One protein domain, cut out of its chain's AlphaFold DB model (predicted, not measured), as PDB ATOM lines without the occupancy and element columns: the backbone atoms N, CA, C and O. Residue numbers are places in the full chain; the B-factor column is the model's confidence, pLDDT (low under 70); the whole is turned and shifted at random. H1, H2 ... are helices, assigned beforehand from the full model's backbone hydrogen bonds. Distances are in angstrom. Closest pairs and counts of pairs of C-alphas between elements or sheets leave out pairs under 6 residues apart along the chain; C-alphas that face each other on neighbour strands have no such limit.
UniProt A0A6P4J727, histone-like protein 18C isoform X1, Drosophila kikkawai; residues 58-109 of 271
ATOM      1  N   PHE A  58      20.469 -25.009  -5.269       97.38
ATOM      2  CA  PHE A  58      21.200 -25.940  -6.123       97.38
ATOM      3  C   PHE A  58      20.566 -27.328  -6.164       97.38
ATOM      4  O   PHE A  58      20.414 -27.899  -7.239       97.38
ATOM      5  N   LEU A  59      20.165 -27.879  -5.019       96.62
ATOM      6  CA  LEU A  59      19.542 -29.195  -4.947       96.62
ATOM      7  C   LEU A  59      18.215 -29.234  -5.721       96.62
ATOM      8  O   LEU A  59      17.887 -30.263  -6.315       96.62
ATOM      9  N   ASN A  60      17.454 -28.140  -5.726       95.62
ATOM     10  CA  ASN A  60      16.217 -28.041  -6.498       95.62
ATOM     11  C   ASN A  60      16.488 -28.021  -8.005       95.62
ATOM     12  O   ASN A  60      15.874 -28.808  -8.726       95.62
ATOM     13  N   ASP A  61      17.456 -27.230  -8.466       97.00
ATOM     14  CA  ASP A  61      17.857 -27.215  -9.878       97.00
ATOM     15  C   ASP A  61      18.463 -28.558 -10.308       97.00
ATOM     16  O   ASP A  61      18.160 -29.091 -11.376       97.00
ATOM     17  N   TYR A  62      19.274 -29.166  -9.442       96.31
ATOM     18  CA  TYR A  62      19.925 -30.447  -9.695       96.31
ATOM     19  C   TYR A  62      18.909 -31.583  -9.874       96.31
ATOM     20  O   TYR A  62      19.092 -32.443 -10.739       96.31
ATOM     21  N   LYS A  63      17.801 -31.569  -9.118       95.69
ATOM     22  CA  LYS A  63      16.693 -32.527  -9.286       95.69
ATOM     23  C   LYS A  63      16.054 -32.449 -10.671       95.69
ATOM     24  O   LYS A  63      15.662 -33.488 -11.185       95.69
ATOM     25  N   LEU A  64      15.966 -31.260 -11.273       95.12
ATOM     26  CA  LEU A  64      15.368 -31.077 -12.604       95.12
ATOM     27  C   LEU A  64      16.231 -31.666 -13.728       95.12
ATOM     28  O   LEU A  64      15.715 -31.986 -14.796       95.12
ATOM     29  N   VAL A  65      17.539 -31.797 -13.495       96.19
ATOM     30  CA  VAL A  65      18.507 -32.316 -14.476       96.19
ATOM     31  C   VAL A  65      18.755 -33.821 -14.297       96.19
ATOM     32  O   VAL A  65      19.253 -34.484 -15.209       96.19
ATOM     33  N   CYS A  66      18.423 -34.381 -13.133       93.50
ATOM     34  CA  CYS A  66      18.613 -35.801 -12.852       93.50
ATOM     35  C   CYS A  66      17.607 -36.697 -13.591       93.50
ATOM     36  O   CYS A  66      16.463 -36.324 -13.827       93.50
ATOM     37  N   ASP A  67      18.048 -37.914 -13.923       88.50
ATOM     38  CA  ASP A  67      17.213 -38.963 -14.523       88.50
ATOM     39  C   ASP A  67      16.079 -39.375 -13.561       88.50
ATOM     40  O   ASP A  67      16.317 -39.543 -12.359       88.50
ATOM     41  N   GLU A  68      14.867 -39.591 -14.087       89.38
ATOM     42  CA  GLU A  68      13.650 -39.949 -13.329       89.38
ATOM     43  C   GLU A  68      13.790 -41.257 -12.528       89.38
ATOM     44  O   GLU A  68      12.948 -41.585 -11.692       89.38
ATOM     45  N   HIS A  69      14.839 -42.038 -12.789       94.81
ATOM     46  CA  HIS A  69      15.069 -43.335 -12.162       94.81
ATOM     47  C   HIS A  69      15.867 -43.299 -10.851       94.81
ATOM     48  O   HIS A  69      15.985 -44.345 -10.212       94.81
ATOM     49  N   LEU A  70      16.420 -42.152 -10.445       95.56
ATOM     50  CA  LEU A  70      17.186 -42.053  -9.200       95.56
ATOM     51  C   LEU A  70      16.273 -41.833  -7.991       95.56
ATOM     52  O   LEU A  70      15.319 -41.055  -8.033       95.56
ATOM     53  N   THR A  71      16.590 -42.500  -6.884       96.25
ATOM     54  CA  THR A  71      15.938 -42.235  -5.599       96.25
ATOM     55  C   THR A  71      16.366 -40.874  -5.046       96.25
ATOM     56  O   THR A  71      17.422 -40.341  -5.387       96.25
ATOM     57  N   TYR A  72      15.559 -40.305  -4.148       93.62
ATOM     58  CA  TYR A  72      15.881 -39.022  -3.516       93.62
ATOM     59  C   TYR A  72      17.228 -39.044  -2.775       93.62
ATOM     60  O   TYR A  72      17.978 -38.073  -2.847       93.62
ATOM     61  N   GLU A  73      17.545 -40.145  -2.087       93.75
ATOM     62  CA  GLU A  73      18.811 -40.300  -1.360       93.75
ATOM     63  C   GLU A  73      20.009 -40.306  -2.317       93.75
ATOM     64  O   GLU A  73      20.970 -39.572  -2.100       93.75
ATOM     65  N   GLU A  74      19.914 -41.030  -3.436       96.56
ATOM     66  CA  GLU A  74      20.959 -41.032  -4.468       96.56
ATOM     67  C   GLU A  74      21.137 -39.655  -5.123       96.56
ATOM     68  O   GLU A  74      22.261 -39.265  -5.442       96.56
ATOM     69  N   ILE A  75      20.044 -38.910  -5.332       95.94
ATOM     70  CA  ILE A  75      20.103 -37.533  -5.843       95.94
ATOM     71  C   ILE A  75      20.804 -36.629  -4.827       95.94
ATOM     72  O   ILE A  75      21.667 -35.844  -5.214       95.94
ATOM     73  N   LEU A  76      20.461 -36.743  -3.543       95.25
ATOM     74  CA  LEU A  76      21.041 -35.922  -2.484       95.25
ATOM     75  C   LEU A  76      22.546 -36.169  -2.333       95.25
ATOM     76  O   LEU A  76      23.306 -35.205  -2.242       95.25
ATOM     77  N   ASP A  77      22.988 -37.424  -2.345       95.81
ATOM     78  CA  ASP A  77      24.412 -37.755  -2.240       95.81
ATOM     79  C   ASP A  77      25.200 -37.259  -3.453       95.81
ATOM     80  O   ASP A  77      26.240 -36.613  -3.300       95.81
ATOM     81  N   LYS A  78      24.670 -37.448  -4.668       96.31
ATOM     82  CA  LYS A  78      25.289 -36.898  -5.883       96.31
ATOM     83  C   LYS A  78      25.333 -35.374  -5.874       96.31
ATOM     84  O   LYS A  78      26.344 -34.800  -6.274       96.31
ATOM     85  N   ALA A  79      24.274 -34.722  -5.395       96.50
ATOM     86  CA  ALA A  79      24.225 -33.273  -5.252       96.50
ATOM     87  C   ALA A  79      25.286 -32.783  -4.258       96.50
ATOM     88  O   ALA A  79      26.021 -31.854  -4.575       96.50
ATOM     89  N   LYS A  80      25.442 -33.433  -3.098       95.00
ATOM     90  CA  LYS A  80      26.494 -33.092  -2.124       95.00
ATOM     91  C   LYS A  80      27.893 -33.227  -2.720       95.00
ATOM     92  O   LYS A  80      28.685 -32.295  -2.605       95.00
ATOM     93  N   CYS A  81      28.184 -34.344  -3.391       95.25
ATOM     94  CA  CYS A  81      29.468 -34.536  -4.069       95.25
ATOM     95  C   CYS A  81      29.706 -33.449  -5.121       95.25
ATOM     96  O   CYS A  81      30.764 -32.826  -5.146       95.25
ATOM     97  N   ARG A  82      28.696 -33.164  -5.951       96.88
ATOM     98  CA  ARG A  82      28.811 -32.149  -6.997       96.88
ATOM     99  C   ARG A  82      29.005 -30.747  -6.426       96.88
ATOM    100  O   ARG A  82      29.823 -29.997  -6.944       96.88
ATOM    101  N   TRP A  83      28.286 -30.405  -5.364       96.12
ATOM    102  CA  TRP A  83      28.429 -29.135  -4.661       96.12
ATOM    103  C   TRP A  83      29.836 -28.975  -4.084       96.12
ATOM    104  O   TRP A  83      30.443 -27.915  -4.239       96.12
ATOM    105  N   ALA A  84      30.392 -30.037  -3.494       93.75
ATOM    106  CA  ALA A  84      31.760 -30.049  -2.980       93.75
ATOM    107  C   ALA A  84      32.807 -29.806  -4.086       93.75
ATOM    108  O   ALA A  84      33.767 -29.076  -3.856       93.75
ATOM    109  N   GLU A  85      32.592 -30.332  -5.296       94.81
ATOM    110  CA  GLU A  85      33.464 -30.107  -6.462       94.81
ATOM    111  C   GLU A  85      33.335 -28.711  -7.095       94.81
ATOM    112  O   GLU A  85      34.206 -28.303  -7.864       94.81
ATOM    113  N   MET A  86      32.241 -27.992  -6.836       96.69
ATOM    114  CA  MET A  86      32.002 -26.686  -7.449       96.69
ATOM    115  C   MET A  86      32.929 -25.615  -6.886       96.69
ATOM    116  O   MET A  86      33.163 -25.542  -5.676       96.69
ATOM    117  N   THR A  87      33.392 -24.732  -7.771       96.12
ATOM    118  CA  THR A  87      34.120 -23.529  -7.362       96.12
ATOM    119  C   THR A  87      33.198 -22.592  -6.587       96.12
ATOM    120  O   THR A  87      31.972 -22.637  -6.721       96.12
ATOM    121  N   GLN A  88      33.779 -21.700  -5.790       91.31
ATOM    122  CA  GLN A  88      33.010 -20.694  -5.061       91.31
ATOM    123  C   GLN A  88      32.148 -19.846  -6.006       91.31
ATOM    124  O   GLN A  88      30.963 -19.670  -5.756       91.31
ATOM    125  N   GLU A  89      32.705 -19.404  -7.133       94.25
ATOM    126  CA  GLU A  89      31.988 -18.646  -8.165       94.25
ATOM    127  C   GLU A  89      30.768 -19.401  -8.705       94.25
ATOM    128  O   GLU A  89      29.714 -18.806  -8.916       94.25
ATOM    129  N   GLN A  90      30.885 -20.721  -8.885       96.19
ATOM    130  CA  GLN A  90      29.769 -21.570  -9.296       96.19
ATOM    131  C   GLN A  90      28.717 -21.685  -8.193       96.19
ATOM    132  O   GLN A  90      27.527 -21.602  -8.485       96.19
ATOM    133  N   ARG A  91      29.126 -21.845  -6.929       95.38
ATOM    134  CA  ARG A  91      28.188 -21.903  -5.795       95.38
ATOM    135  C   ARG A  91      27.433 -20.586  -5.630       95.38
ATOM    136  O   ARG A  91      26.226 -20.622  -5.417       95.38
ATOM    137  N   MET A  92      28.102 -19.447  -5.820       94.50
ATOM    138  CA  MET A  92      27.505 -18.107  -5.721       94.50
ATOM    139  C   MET A  92      26.363 -17.868  -6.717       94.50
ATOM    140  O   MET A  92      25.518 -17.011  -6.471       94.50
ATOM    141  N   GLN A  93      26.274 -18.636  -7.807       96.38
ATOM    142  CA  GLN A  93      25.159 -18.540  -8.758       96.38
ATOM    143  C   GLN A  93      23.819 -18.976  -8.151       96.38
ATOM    144  O   GLN A  93      22.780 -18.503  -8.600       96.38
ATOM    145  N   PHE A  94      23.845 -19.825  -7.119       96.12
ATOM    146  CA  PHE A  94      22.650 -20.381  -6.474       96.12
ATOM    147  C   PHE A  94      22.163 -19.560  -5.274       96.12
ATOM    148  O   PHE A  94      21.130 -19.872  -4.680       96.12
ATOM    149  N   PHE A  95      22.886 -18.501  -4.909       94.88
ATOM    150  CA  PHE A  95      22.456 -17.578  -3.866       94.88
ATOM    151  C   PHE A  95      21.529 -16.508  -4.463       94.88
ATOM    152  O   PHE A  95      21.743 -16.089  -5.601       94.88
ATOM    153  N   PRO A  96      20.513 -16.035  -3.722       92.88
ATOM    154  CA  PRO A  96      19.741 -14.847  -4.090       92.88
ATOM    155  C   PRO A  96      20.645 -13.622  -4.271       92.88
ATOM    156  O   PRO A  96      21.630 -13.479  -3.547       92.88
ATOM    157  N   ASP A  97      20.307 -12.723  -5.200       92.31
ATOM    158  CA  ASP A  97      21.136 -11.546  -5.515       92.31
ATOM    159  C   ASP A  97      21.403 -10.656  -4.290       92.31
ATOM    160  O   ASP A  97      22.526 -10.182  -4.112       92.31
ATOM    161  N   ASP A  98      20.422 -10.534  -3.394       90.25
ATOM    162  CA  ASP A  98      20.536  -9.769  -2.144       90.25
ATOM    163  C   ASP A  98      21.598 -10.341  -1.189       90.25
ATOM    164  O   ASP A  98      22.190  -9.617  -0.389       90.25
ATOM    165  N   LEU A  99      21.875 -11.645  -1.286       87.50
ATOM    166  CA  LEU A  99      22.876 -12.339  -0.476       87.50
ATOM    167  C   LEU A  99      24.239 -12.425  -1.170       87.50
ATOM    168  O   LEU A  99      25.253 -12.617  -0.506       87.50
ATOM    169  N   LYS A 100      24.314 -12.232  -2.491       85.81
ATOM    170  CA  LYS A 100      25.599 -12.275  -3.211       85.81
ATOM    171  C   LYS A 100      26.559 -11.170  -2.771       85.81
ATOM    172  O   LYS A 100      27.766 -11.357  -2.854       85.81
ATOM    173  N   GLN A 101      26.030 -10.038  -2.310       82.12
ATOM    174  CA  GLN A 101      26.829  -8.889  -1.871       82.12
ATOM    175  C   GLN A 101      27.284  -8.990  -0.408       82.12
ATOM    176  O   GLN A 101      28.260  -8.344  -0.033       82.12
ATOM    177  N   SER A 102      26.594  -9.783   0.419       78.88
ATOM    178  CA  SER A 102      26.890  -9.915   1.852       78.88
ATOM    179  C   SER A 102      27.873 -11.042   2.172       78.88
ATOM    180  O   SER A 102      28.486 -11.037   3.238       78.88
ATOM    181  N   VAL A 103      28.056 -11.993   1.255       71.06
ATOM    182  CA  VAL A 103      28.946 -13.141   1.438       71.06
ATOM    183  C   VAL A 103      30.377 -12.756   1.051       71.06
ATOM    184  O   VAL A 103      30.704 -12.593  -0.124       71.06
ATOM    185  N   SER A 104      31.247 -12.602   2.053       63.75
ATOM    186  CA  SER A 104      32.650 -12.232   1.833       63.75
ATOM    187  C   SER A 104      33.438 -13.380   1.170       63.75
ATOM    188  O   SER A 104      33.295 -14.534   1.589       63.75
ATOM    189  N   PRO A 105      34.325 -13.106   0.188       60.66
ATOM    190  CA  PRO A 105      35.083 -14.131  -0.536       60.66
ATOM    191  C   PRO A 105      35.899 -15.083   0.354       60.66
ATOM    192  O   PRO A 105      36.091 -16.239  -0.009       60.66
ATOM    193  N   ASN A 106      36.332 -14.632   1.533       54.22
ATOM    194  CA  ASN A 106      37.208 -15.401   2.422       54.22
ATOM    195  C   ASN A 106      36.487 -16.452   3.293       54.22
ATOM    196  O   ASN A 106      37.162 -17.244   3.940       54.22
ATOM    197  N   LEU A 107      35.147 -16.488   3.320       51.91
ATOM    198  CA  LEU A 107      34.378 -17.304   4.279       51.91
ATOM    199  C   LEU A 107      33.965 -18.697   3.771       51.91
ATOM    200  O   LEU A 107      33.505 -19.519   4.555       51.91
ATOM    201  N   ILE A 108      34.139 -19.001   2.478       53.56
ATOM    202  CA  ILE A 108      33.636 -20.258   1.872       53.56
ATOM    203  C   ILE A 108      34.759 -21.271   1.576       53.56
ATOM    204  O   ILE A 108      34.496 -22.444   1.299       53.56
ATOM    205  N   ALA A 109      36.021 -20.854   1.685       46.97
ATOM    206  CA  ALA A 109      37.176 -21.737   1.583       46.97
ATOM    207  C   ALA A 109      37.419 -22.460   2.922       46.97
ATOM    208  O   ALA A 109      38.392 -22.192   3.622       46.97
TER     209      ALA A 109
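What this domain is: This is residues 58 to 109 of the 271 residues of the protein "histone-like protein 18C isoform X1" of Drosophila kikkawai (UniProt A0A6P4J727). H2, the longest helix, has H1 packed steeply on residues 75 to 79 on one side of it, and past the end of H2 the chain goes on as two short helices, H3 and H4, and a tail without a named helix. The result is a loose, elongated string of parts, with the link between H1 and H2 near one end of its length and the tail near the other. The printed part has 52 residues with four named helices in the order H1, H2, H3, H4 and no named strand; the class is all helix. The radius of gyration of the C-alphas is 12.9 A, and the C-alphas span 38 by 21 by 13 A.

How they stand to each other: H1, residues 58 to 65, touches H2, residues 72 to 85, which meets it with residues 75 to 79 alone. Their closest C-alphas are those of Leu 59 and Ala 79, 6.2 A apart. The two run opposite ways at a steep tilt of 64 degrees. H3, residues 88 to 92, is close to H2 but not clearly touching, with the C-alphas of Trp 83 and Arg 91 closest at 7.3 A. H4, residues 97 to 100, is close to H3 but not clearly touching, with the C-alphas of Met 92 and Lys 100 closest at 6.6 A. H1 and H3 are only just apart, at 8.1 A. Every O i to N i+4 pair is within hydrogen-bond range in H2 and H3, and 3 of 4 are in H1; H4 is too short for such a pair.

Where its parts are: H1 begins at C-alpha 58 (21.200, -25.940, -6.123) and is 10.8 A long. H2 is 19.9 A long and ends at C-alpha 85 (33.464, -30.107, -6.462). H3 is 6.1 A long and H4 5.1 A, ending at C-alpha 100 (25.599, -12.275, -3.211).

The domain as a whole: The two C-alphas farthest apart are those of His 69 and Asn 106, 38.5 A. The printed part has no cut. The link from H1 to H2 is short, and those from H2 to H3 and from H3 to H4 are tight. The mean pLDDT of the printed part is 89.0, with residues 104 to 109 under 70.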